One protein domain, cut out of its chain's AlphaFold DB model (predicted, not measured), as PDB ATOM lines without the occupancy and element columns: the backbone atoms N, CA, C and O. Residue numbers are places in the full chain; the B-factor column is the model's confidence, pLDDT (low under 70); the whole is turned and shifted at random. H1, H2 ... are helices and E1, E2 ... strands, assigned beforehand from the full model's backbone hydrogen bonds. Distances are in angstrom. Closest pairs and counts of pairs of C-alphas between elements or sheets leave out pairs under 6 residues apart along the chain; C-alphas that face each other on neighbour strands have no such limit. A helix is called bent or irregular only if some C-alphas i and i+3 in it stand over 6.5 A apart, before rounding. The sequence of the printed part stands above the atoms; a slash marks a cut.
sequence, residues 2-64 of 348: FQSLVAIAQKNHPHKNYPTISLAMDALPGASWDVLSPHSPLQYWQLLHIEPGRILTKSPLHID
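Overview. This is residues 2 to 64 of the 348 residues of an uncharacterized protein of Moorea sp. SIO3E8 (UniProt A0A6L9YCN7). Four short helices follow a bent path, with H1 at one end, H2 in the middle and H3 and H4 at the other end; the chain then folds back into a small hairpin, E1 and E2, near H2. The printed part has 63 residues, under half in named elements, in the order H1 H2 H3 H4 E1 E2, and its class is mixed. It is compact, with a radius of gyration of the C-alphas of 11.8 A and spans of 34 by 25 by 21 A.

Along the chain. H1, residues 2 to 9, begins at C-alpha 2 (178.910, 144.980, 175.665) and is 10.9 A long. H2, residues 21 to 27, measures 9.8 A, H3, residues 33 to 36, 5.8 A, and H4, residues 41 to 44, 5.1 A. E1, residues 48 to 50, and E2, residues 61 to 63, are 6.8 A each; E2 ends at (168.640, 152.680, 176.430).

Arrangement. H1 and H2 are close but not clearly touching, C-alphas 9 and 23 being closest at 7.9 A. H3 and H4 touch only at the corner, closest at C-alphas 35 and 42, 6.7 A. E1 and E2 are an antiparallel hairpin, with N 49 and O 62 at 2.8 A, within hydrogen-bond range. In H1 and H2 every O i to N i+4 pair is within hydrogen-bond range; H3 and H4 are too short for one.

Size, cuts and confidence. The printed part has no cut, the link H1 to H2 is long, and residues 2 and 14 have pLDDT under 70.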
ATOM      1  N   PHE A   2     179.221 143.863 174.746       68.69
ATOM      2  CA  PHE A   2     178.910 144.980 175.665       68.69
ATOM      3  C   PHE A   2     178.927 144.572 177.154       68.69
ATOM      4  O   PHE A   2     179.637 145.177 177.951       68.69
ATOM      5  N   GLN A   3     178.245 143.476 177.511       72.69
ATOM      6  CA  GLN A   3     178.198 142.938 178.882       72.69
ATOM      7  C   GLN A   3     179.585 142.707 179.513       72.69
ATOM      8  O   GLN A   3     179.782 142.977 180.695       72.69
ATOM      9  N   SER A   4     180.564 142.247 178.726       73.75
ATOM     10  CA  SER A   4     181.943 142.037 179.180       73.75
ATOM     11  C   SER A   4     182.681 143.350 179.466       73.75
ATOM     12  O   SER A   4     183.418 143.418 180.442       73.75
ATOM     13  N   LEU A   5     182.448 144.411 178.683       79.12
ATOM     14  CA  LEU A   5     183.021 145.738 178.957       79.12
ATOM     15  C   LEU A   5     182.442 146.342 180.243       79.12
ATOM     16  O   LEU A   5     183.182 146.895 181.055       79.12
ATOM     17  N   VAL A   6     181.135 146.179 180.463       81.25
ATOM     18  CA  VAL A   6     180.476 146.624 181.697       81.25
ATOM     19  C   VAL A   6     180.972 145.835 182.913       81.25
ATOM     20  O   VAL A   6     181.249 146.435 183.949       81.25
ATOM     21  N   ALA A   7     181.151 144.517 182.786       79.19
ATOM     22  CA  ALA A   7     181.727 143.696 183.848       79.19
ATOM     23  C   ALA A   7     183.162 144.136 184.200       79.19
ATOM     24  O   ALA A   7     183.471 144.270 185.382       79.19
ATOM     25  N   ILE A   8     184.007 144.443 183.204       79.75
ATOM     26  CA  ILE A   8     185.362 144.989 183.417       79.75
ATOM     27  C   ILE A   8     185.305 146.317 184.184       79.75
ATOM     28  O   ILE A   8     185.988 146.465 185.199       79.75
ATOM     29  N   ALA A   9     184.445 147.252 183.765       81.00
ATOM     30  CA  ALA A   9     184.242 148.521 184.467       81.00
ATOM     31  C   ALA A   9     183.752 148.318 185.919       81.00
ATOM     32  O   ALA A   9     184.137 149.060 186.820       81.00
ATOM     33  N   GLN A  10     182.980 147.257 186.174       82.38
ATOM     34  CA  GLN A  10     182.542 146.828 187.507       82.38
ATOM     35  C   GLN A  10     183.480 145.800 188.168       82.38
ATOM     36  O   GLN A  10     183.024 144.930 188.913       82.38
ATOM     37  N   LYS A  11     184.796 145.907 187.933       82.38
ATOM     38  CA  LYS A  11     185.850 145.106 188.594       82.38
ATOM     39  C   LYS A  11     185.647 143.586 188.453       82.38
ATOM     40  O   LYS A  11     185.919 142.825 189.379       82.38
ATOM     41  N   ASN A  12     185.164 143.150 187.290       75.62
ATOM     42  CA  ASN A  12     184.867 141.760 186.930       75.62
ATOM     43  C   ASN A  12     183.851 141.050 187.849       75.62
ATOM     44  O   ASN A  12     183.880 139.827 187.977       75.62
ATOM     45  N   HIS A  13     182.915 141.779 188.471       74.69
ATOM     46  CA  HIS A  13     181.819 141.149 189.213       74.69
ATOM     47  C   HIS A  13     180.898 140.338 188.268       74.69
ATOM     48  O   HIS A  13     180.207 140.938 187.441       74.69
ATOM     49  N   PRO A  14     180.793 138.998 188.416       68.62
ATOM     50  CA  PRO A  14     180.146 138.132 187.419       68.62
ATOM     51  C   PRO A  14     178.630 138.349 187.273       68.62
ATOM     52  O   PRO A  14     178.053 137.984 186.255       68.62
ATOM     53  N   HIS A  15     177.988 138.977 188.264       75.06
ATOM     54  CA  HIS A  15     176.550 139.280 188.272       75.06
ATOM     55  C   HIS A  15     176.232 140.775 188.074       75.06
ATOM     56  O   HIS A  15     175.107 141.200 188.331       75.06
ATOM     57  N   LYS A  16     177.214 141.588 187.654       77.56
ATOM     58  CA  LYS A  16     177.045 143.025 187.367       77.56
ATOM     59  C   LYS A  16     177.533 143.369 185.956       77.56
ATOM     60  O   LYS A  16     178.435 144.176 185.752       77.56
ATOM     61  N   ASN A  17     176.938 142.707 184.973       84.38
ATOM     62  CA  ASN A  17     177.246 142.838 183.548       84.38
ATOM     63  C   ASN A  17     176.301 143.811 182.803       84.38
ATOM     64  O   ASN A  17     176.278 143.827 181.574       84.38
ATOM     65  N   TYR A  18     175.536 144.619 183.542       87.88
ATOM     66  CA  TYR A  18     174.584 145.624 183.055       87.88
ATOM     67  C   TYR A  18     174.924 147.012 183.631       87.88
ATOM     68  O   TYR A  18     175.450 147.096 184.747       87.88
ATOM     69  N   PRO A  19     174.703 148.106 182.880       90.19
ATOM     70  CA  PRO A  19     174.993 149.448 183.368       90.19
ATOM     71  C   PRO A  19     174.000 149.843 184.468       90.19
ATOM     72  O   PRO A  19     172.848 149.418 184.456       90.19
ATOM     73  N   THR A  20     174.447 150.663 185.416       90.69
ATOM     74  CA  THR A  20     173.635 151.185 186.526       90.69
ATOM     75  C   THR A  20     173.932 152.668 186.732       90.69
ATOM     76  O   THR A  20     174.961 153.168 186.270       90.69
ATOM     77  N   ILE A  21     173.074 153.382 187.467       89.69
ATOM     78  CA  ILE A  21     173.340 154.789 187.809       89.69
ATOM     79  C   ILE A  21     174.588 154.891 188.686       89.69
ATOM     80  O   ILE A  21     175.414 155.760 188.444       89.69
ATOM     81  N   SER A  22     174.789 153.979 189.645       89.06
ATOM     82  CA  SER A  22     176.006 153.975 190.465       89.06
ATOM     83  C   SER A  22     177.275 153.852 189.616       89.06
ATOM     84  O   SER A  22     178.212 154.608 189.832       89.06
ATOM     85  N   LEU A  23     177.286 152.976 188.601       88.50
ATOM     86  CA  LEU A  23     178.417 152.869 187.676       88.50
ATOM     87  C   LEU A  23     178.624 154.167 186.882       88.50
ATOM     88  O   LEU A  23     179.760 154.582 186.684       88.50
ATOM     89  N   ALA A  24     177.546 154.810 186.428       89.06
ATOM     90  CA  ALA A  24     177.637 156.083 185.717       89.06
ATOM     91  C   ALA A  24     178.206 157.204 186.609       89.06
ATOM     92  O   ALA A  24     179.057 157.958 186.147       89.06
ATOM     93  N   MET A  25     177.793 157.275 187.881       88.62
ATOM     94  CA  MET A  25     178.323 158.235 188.860       88.62
ATOM     95  C   MET A  25     179.805 157.983 189.184       88.62
ATOM     96  O   MET A  25     180.564 158.938 189.308       88.62
ATOM     97  N   ASP A  26     180.223 156.716 189.280       88.81
ATOM     98  CA  ASP A  26     181.615 156.339 189.561       88.81
ATOM     99  C   ASP A  26     182.551 156.562 188.351       88.81
ATOM    100  O   ASP A  26     183.742 156.814 188.528       88.81
ATOM    101  N   ALA A  27     182.038 156.433 187.120       87.44
ATOM    102  CA  ALA A  27     182.851 156.392 185.898       87.44
ATOM    103  C   ALA A  27     182.846 157.680 185.054       87.44
ATOM    104  O   ALA A  27     183.739 157.849 184.221       87.44
ATOM    105  N   LEU A  28     181.852 158.567 185.203       86.31
ATOM    106  CA  LEU A  28     181.685 159.736 184.330       86.31
ATOM    107  C   LEU A  28     182.009 161.054 185.053       86.31
ATOM    108  O   LEU A  28     181.362 161.386 186.049       86.31
ATOM    109  N   PRO A  29     182.959 161.863 184.542       86.19
ATOM    110  CA  PRO A  29     183.266 163.157 185.136       86.19
ATOM    111  C   PRO A  29     182.073 164.109 184.975       86.19
ATOM    112  O   PRO A  29     181.578 164.311 183.866       86.19
ATOM    113  N   GLY A  30     181.631 164.712 186.080       83.75
ATOM    114  CA  GLY A  30     180.483 165.626 186.093       83.75
ATOM    115  C   GLY A  30     179.111 164.944 186.130       83.75
ATOM    116  O   GLY A  30     178.110 165.599 185.849       83.75
ATOM    117  N   ALA A  31     179.033 163.654 186.467       87.38
ATOM    118  CA  ALA A  31     177.757 162.996 186.727       87.38
ATOM    119  C   ALA A  31     177.017 163.655 187.912       87.38
ATOM    120  O   ALA A  31     177.607 163.884 188.969       87.38
ATOM    121  N   SER A  32     175.720 163.940 187.741       87.12
ATOM    122  CA  SER A  32     174.855 164.523 188.776       87.12
ATOM    123  C   SER A  32     173.643 163.637 189.055       87.12
ATOM    124  O   SER A  32     173.079 163.027 188.145       87.12
ATOM    125  N   TRP A  33     173.188 163.640 190.310       88.19
ATOM    126  CA  TRP A  33     171.931 163.019 190.729       88.19
ATOM    127  C   TRP A  33     170.690 163.672 190.106       88.19
ATOM    128  O   TRP A  33     169.637 163.036 190.078       88.19
ATOM    129  N   ASP A  34     170.810 164.870 189.524       87.56
ATOM    130  CA  ASP A  34     169.727 165.537 188.786       87.56
ATOM    131  C   ASP A  34     169.170 164.674 187.641       87.56
ATOM    132  O   ASP A  34     168.014 164.834 187.263       87.56
ATOM    133  N   VAL A  35     169.940 163.700 187.137       85.81
ATOM    134  CA  VAL A  35     169.498 162.691 186.151       85.81
ATOM    135  C   VAL A  35     168.328 161.812 186.625       85.81
ATOM    136  O   VAL A  35     167.681 161.140 185.821       85.81
ATOM    137  N   LEU A  36     168.044 161.798 187.931       86.19
ATOM    138  CA  LEU A  36     166.865 161.152 188.512       86.19
ATOM    139  C   LEU A  36     165.614 162.041 188.481       86.19
ATOM    140  O   LEU A  36     164.509 161.535 188.662       86.19
ATOM    141  N   SER A  37     165.759 163.349 188.246       89.06
ATOM    142  CA  SER A  37     164.620 164.259 188.127       89.06
ATOM    143  C   SER A  37     163.778 163.901 186.896       89.06
ATOM    144  O   SER A  37     164.342 163.793 185.800       89.06
ATOM    145  N   PRO A  38     162.436 163.811 187.010       84.50
ATOM    146  CA  PRO A  38     161.532 163.646 185.865       84.50
ATOM    147  C   PRO A  38     161.646 164.754 184.804       84.50
ATOM    148  O   PRO A  38     161.205 164.570 183.669       84.50
ATOM    149  N   HIS A  39     162.229 165.900 185.171       85.31
ATOM    150  CA  HIS A  39     162.482 167.041 184.289       85.31
ATOM    151  C   HIS A  39     163.878 167.019 183.645       85.31
ATOM    152  O   HIS A  39     164.148 167.832 182.764       85.31
ATOM    153  N   SER A  40     164.768 166.107 184.051       88.94
ATOM    154  CA  SER A  40     166.070 165.955 183.396       88.94
ATOM    155  C   SER A  40     165.889 165.496 181.944       88.94
ATOM    156  O   SER A  40     164.983 164.702 181.678       88.94
ATOM    157  N   PRO A  41     166.744 165.914 180.990       88.19
ATOM    158  CA  PRO A  41     166.569 165.549 179.583       88.19
ATOM    159  C   PRO A  41     166.478 164.036 179.339       88.19
ATOM    160  O   PRO A  41     165.686 163.601 178.509       88.19
ATOM    161  N   LEU A  42     167.235 163.225 180.087       89.19
ATOM    162  CA  LEU A  42     167.246 161.766 179.938       89.19
ATOM    163  C   LEU A  42     165.916 161.114 180.362       89.19
ATOM    164  O   LEU A  42     165.436 160.230 179.653       89.19
ATOM    165  N   GLN A  43     165.300 161.572 181.460       87.62
ATOM    166  CA  GLN A  43     163.994 161.078 181.927       87.62
ATOM    167  C   GLN A  43     162.838 161.693 181.134       87.62
ATOM    168  O   GLN A  43     161.915 160.992 180.718       87.62
ATOM    169  N   TYR A  44     162.893 163.005 180.888       88.12
ATOM    170  CA  TYR A  44     161.839 163.746 180.206       88.12
ATOM    171  C   TYR A  44     161.603 163.213 178.790       88.12
ATOM    172  O   TYR A  44     160.450 162.966 178.435       88.12
ATOM    173  N   TRP A  45     162.679 162.982 178.027       90.25
ATOM    174  CA  TRP A  45     162.648 162.410 176.674       90.25
ATOM    175  C   TRP A  45     162.699 160.874 176.645       90.25
ATOM    176  O   TRP A  45     162.767 160.288 175.565       90.25
ATOM    177  N   GLN A  46     162.667 160.208 177.806       90.31
ATOM    178  CA  GLN A  46     162.653 158.742 177.922       90.31
ATOM    179  C   GLN A  46     163.796 158.070 177.147       90.31
ATOM    180  O   GLN A  46     163.613 157.040 176.509       90.31
ATOM    181  N   LEU A  47     164.980 158.687 177.152       91.12
ATOM    182  CA  LEU A  47     166.143 158.180 176.416       91.12
ATOM    183  C   LEU A  47     166.748 156.955 177.115       91.12
ATOM    184  O   LEU A  47     167.393 156.124 176.477       91.12
ATOM    185  N   LEU A  48     166.527 156.855 178.428       89.44
ATOM    186  CA  LEU A  48     166.926 155.746 179.282       89.44
ATOM    187  C   LEU A  48     165.728 155.275 180.114       89.44
ATOM    188  O   LEU A  48     164.927 156.081 180.587       89.44
ATOM    189  N   HIS A  49     165.669 153.972 180.359       89.25
ATOM    190  CA  HIS A  49     164.751 153.315 181.276       89.25
ATOM    191  C   HIS A  49     165.541 152.671 182.419       89.25
ATOM    192  O   HIS A  49     166.621 152.117 182.210       89.25
ATOM    193  N   ILE A  50     164.990 152.743 183.630       90.44
ATOM    194  CA  ILE A  50     165.527 152.075 184.818       90.44
ATOM    195  C   ILE A  50     164.638 150.861 185.085       90.44
ATOM    196  O   ILE A  50     163.433 151.028 185.280       90.44
ATOM    197  N   GLU A  51     165.196 149.652 185.092       89.81
ATOM    198  CA  GLU A  51     164.406 148.460 185.409       89.81
ATOM    199  C   GLU A  51     163.957 148.452 186.887       89.81
ATOM    200  O   GLU A  51     164.688 148.922 187.774       89.81
ATOM    201  N   PRO A  52     162.771 147.894 187.201       87.81
ATOM    202  CA  PRO A  52     162.333 147.714 188.579       87.81
ATOM    203  C   PRO A  52     163.343 146.892 189.389       87.81
ATOM    204  O   PRO A  52     163.712 145.780 189.023       87.81
ATOM    205  N   GLY A  53     163.776 147.423 190.532       86.00
ATOM    206  CA  GLY A  53     164.759 146.765 191.389       86.00
ATOM    207  C   GLY A  53     164.703 147.271 192.825       86.00
ATOM    208  O   GLY A  53     164.136 148.322 193.111       86.00
ATOM    209  N   ARG A  54     165.308 146.519 193.754       86.69
ATOM    210  CA  ARG A  54     165.288 146.849 195.195       86.69
ATOM    211  C   ARG A  54     165.995 148.164 195.542       86.69
ATOM    212  O   ARG A  54     165.733 148.725 196.598       86.69
ATOM    213  N   ILE A  55     166.934 148.612 194.708       89.75
ATOM    214  CA  ILE A  55     167.719 149.836 194.905       89.75
ATOM    215  C   ILE A  55     167.845 150.524 193.546       89.75
ATOM    216  O   ILE A  55     168.610 150.060 192.704       89.75
ATOM    217  N   LEU A  56     167.140 151.644 193.364       87.88
ATOM    218  CA  LEU A  56     167.046 152.392 192.100       87.88
ATOM    219  C   LEU A  56     168.410 152.646 191.436       87.88
ATOM    220  O   LEU A  56     168.577 152.450 190.239       87.88
ATOM    221  N   THR A  57     169.415 153.039 192.220       88.81
ATOM    222  CA  THR A  57     170.749 153.388 191.702       88.81
ATOM    223  C   THR A  57     171.576 152.181 191.250       88.81
ATOM    224  O   THR A  57     172.577 152.351 190.554       88.81
ATOM    225  N   LYS A  58     171.159 150.966 191.629       88.81
ATOM    226  CA  LYS A  58     171.779 149.680 191.273       88.81
ATOM    227  C   LYS A  58     170.914 148.845 190.322       88.81
ATOM    228  O   LYS A  58     171.351 147.767 189.931       88.81
ATOM    229  N   SER A  59     169.719 149.316 189.965       91.19
ATOM    230  CA  SER A  59     168.897 148.706 188.921       91.19
ATOM    231  C   SER A  59     169.608 148.736 187.561       91.19
ATOM    232  O   SER A  59     170.355 149.688 187.295       91.19
ATOM    233  N   PRO A  60     169.350 147.749 186.685       90.69
ATOM    234  CA  PRO A  60     169.740 147.810 185.283       90.69
ATOM    235  C   PRO A  60     169.223 149.072 184.586       90.69
ATOM    236  O   PRO A  60     168.067 149.470 184.751       90.69
ATOM    237  N   LEU A  61     170.095 149.696 183.798       90.88
ATOM    238  CA  LEU A  61     169.762 150.775 182.875       90.88
ATOM    239  C   LEU A  61     169.679 150.241 181.450       90.88
ATOM    240  O   LEU A  61     170.586 149.561 180.972       90.88
ATOM    241  N   HIS A  62     168.616 150.617 180.753       90.06
ATOM    242  CA  HIS A  62     168.392 150.272 179.359       90.06
ATOM    243  C   HIS A  62     168.249 151.559 178.560       90.06
ATOM    244  O   HIS A  62     167.569 152.489 178.984       90.06
ATOM    245  N   ILE A  63     168.910 151.631 177.410       89.94
ATOM    246  CA  ILE A  63     168.640 152.680 176.430       89.94
ATOM    247  C   ILE A  63     167.349 152.331 175.688       89.94
ATOM    248  O   ILE A  63     167.090 151.155 175.423       89.94
ATOM    249  N   ASP A  64     166.536 153.334 175.371       90.81
ATOM    250  CA  ASP A  64     165.374 153.140 174.506       90.81
ATOM    251  C   ASP A  64     165.820 152.582 173.136       90.81
ATOM    252  O   ASP A  64     166.824 153.021 172.567       90.81
TER     253      ASP A  64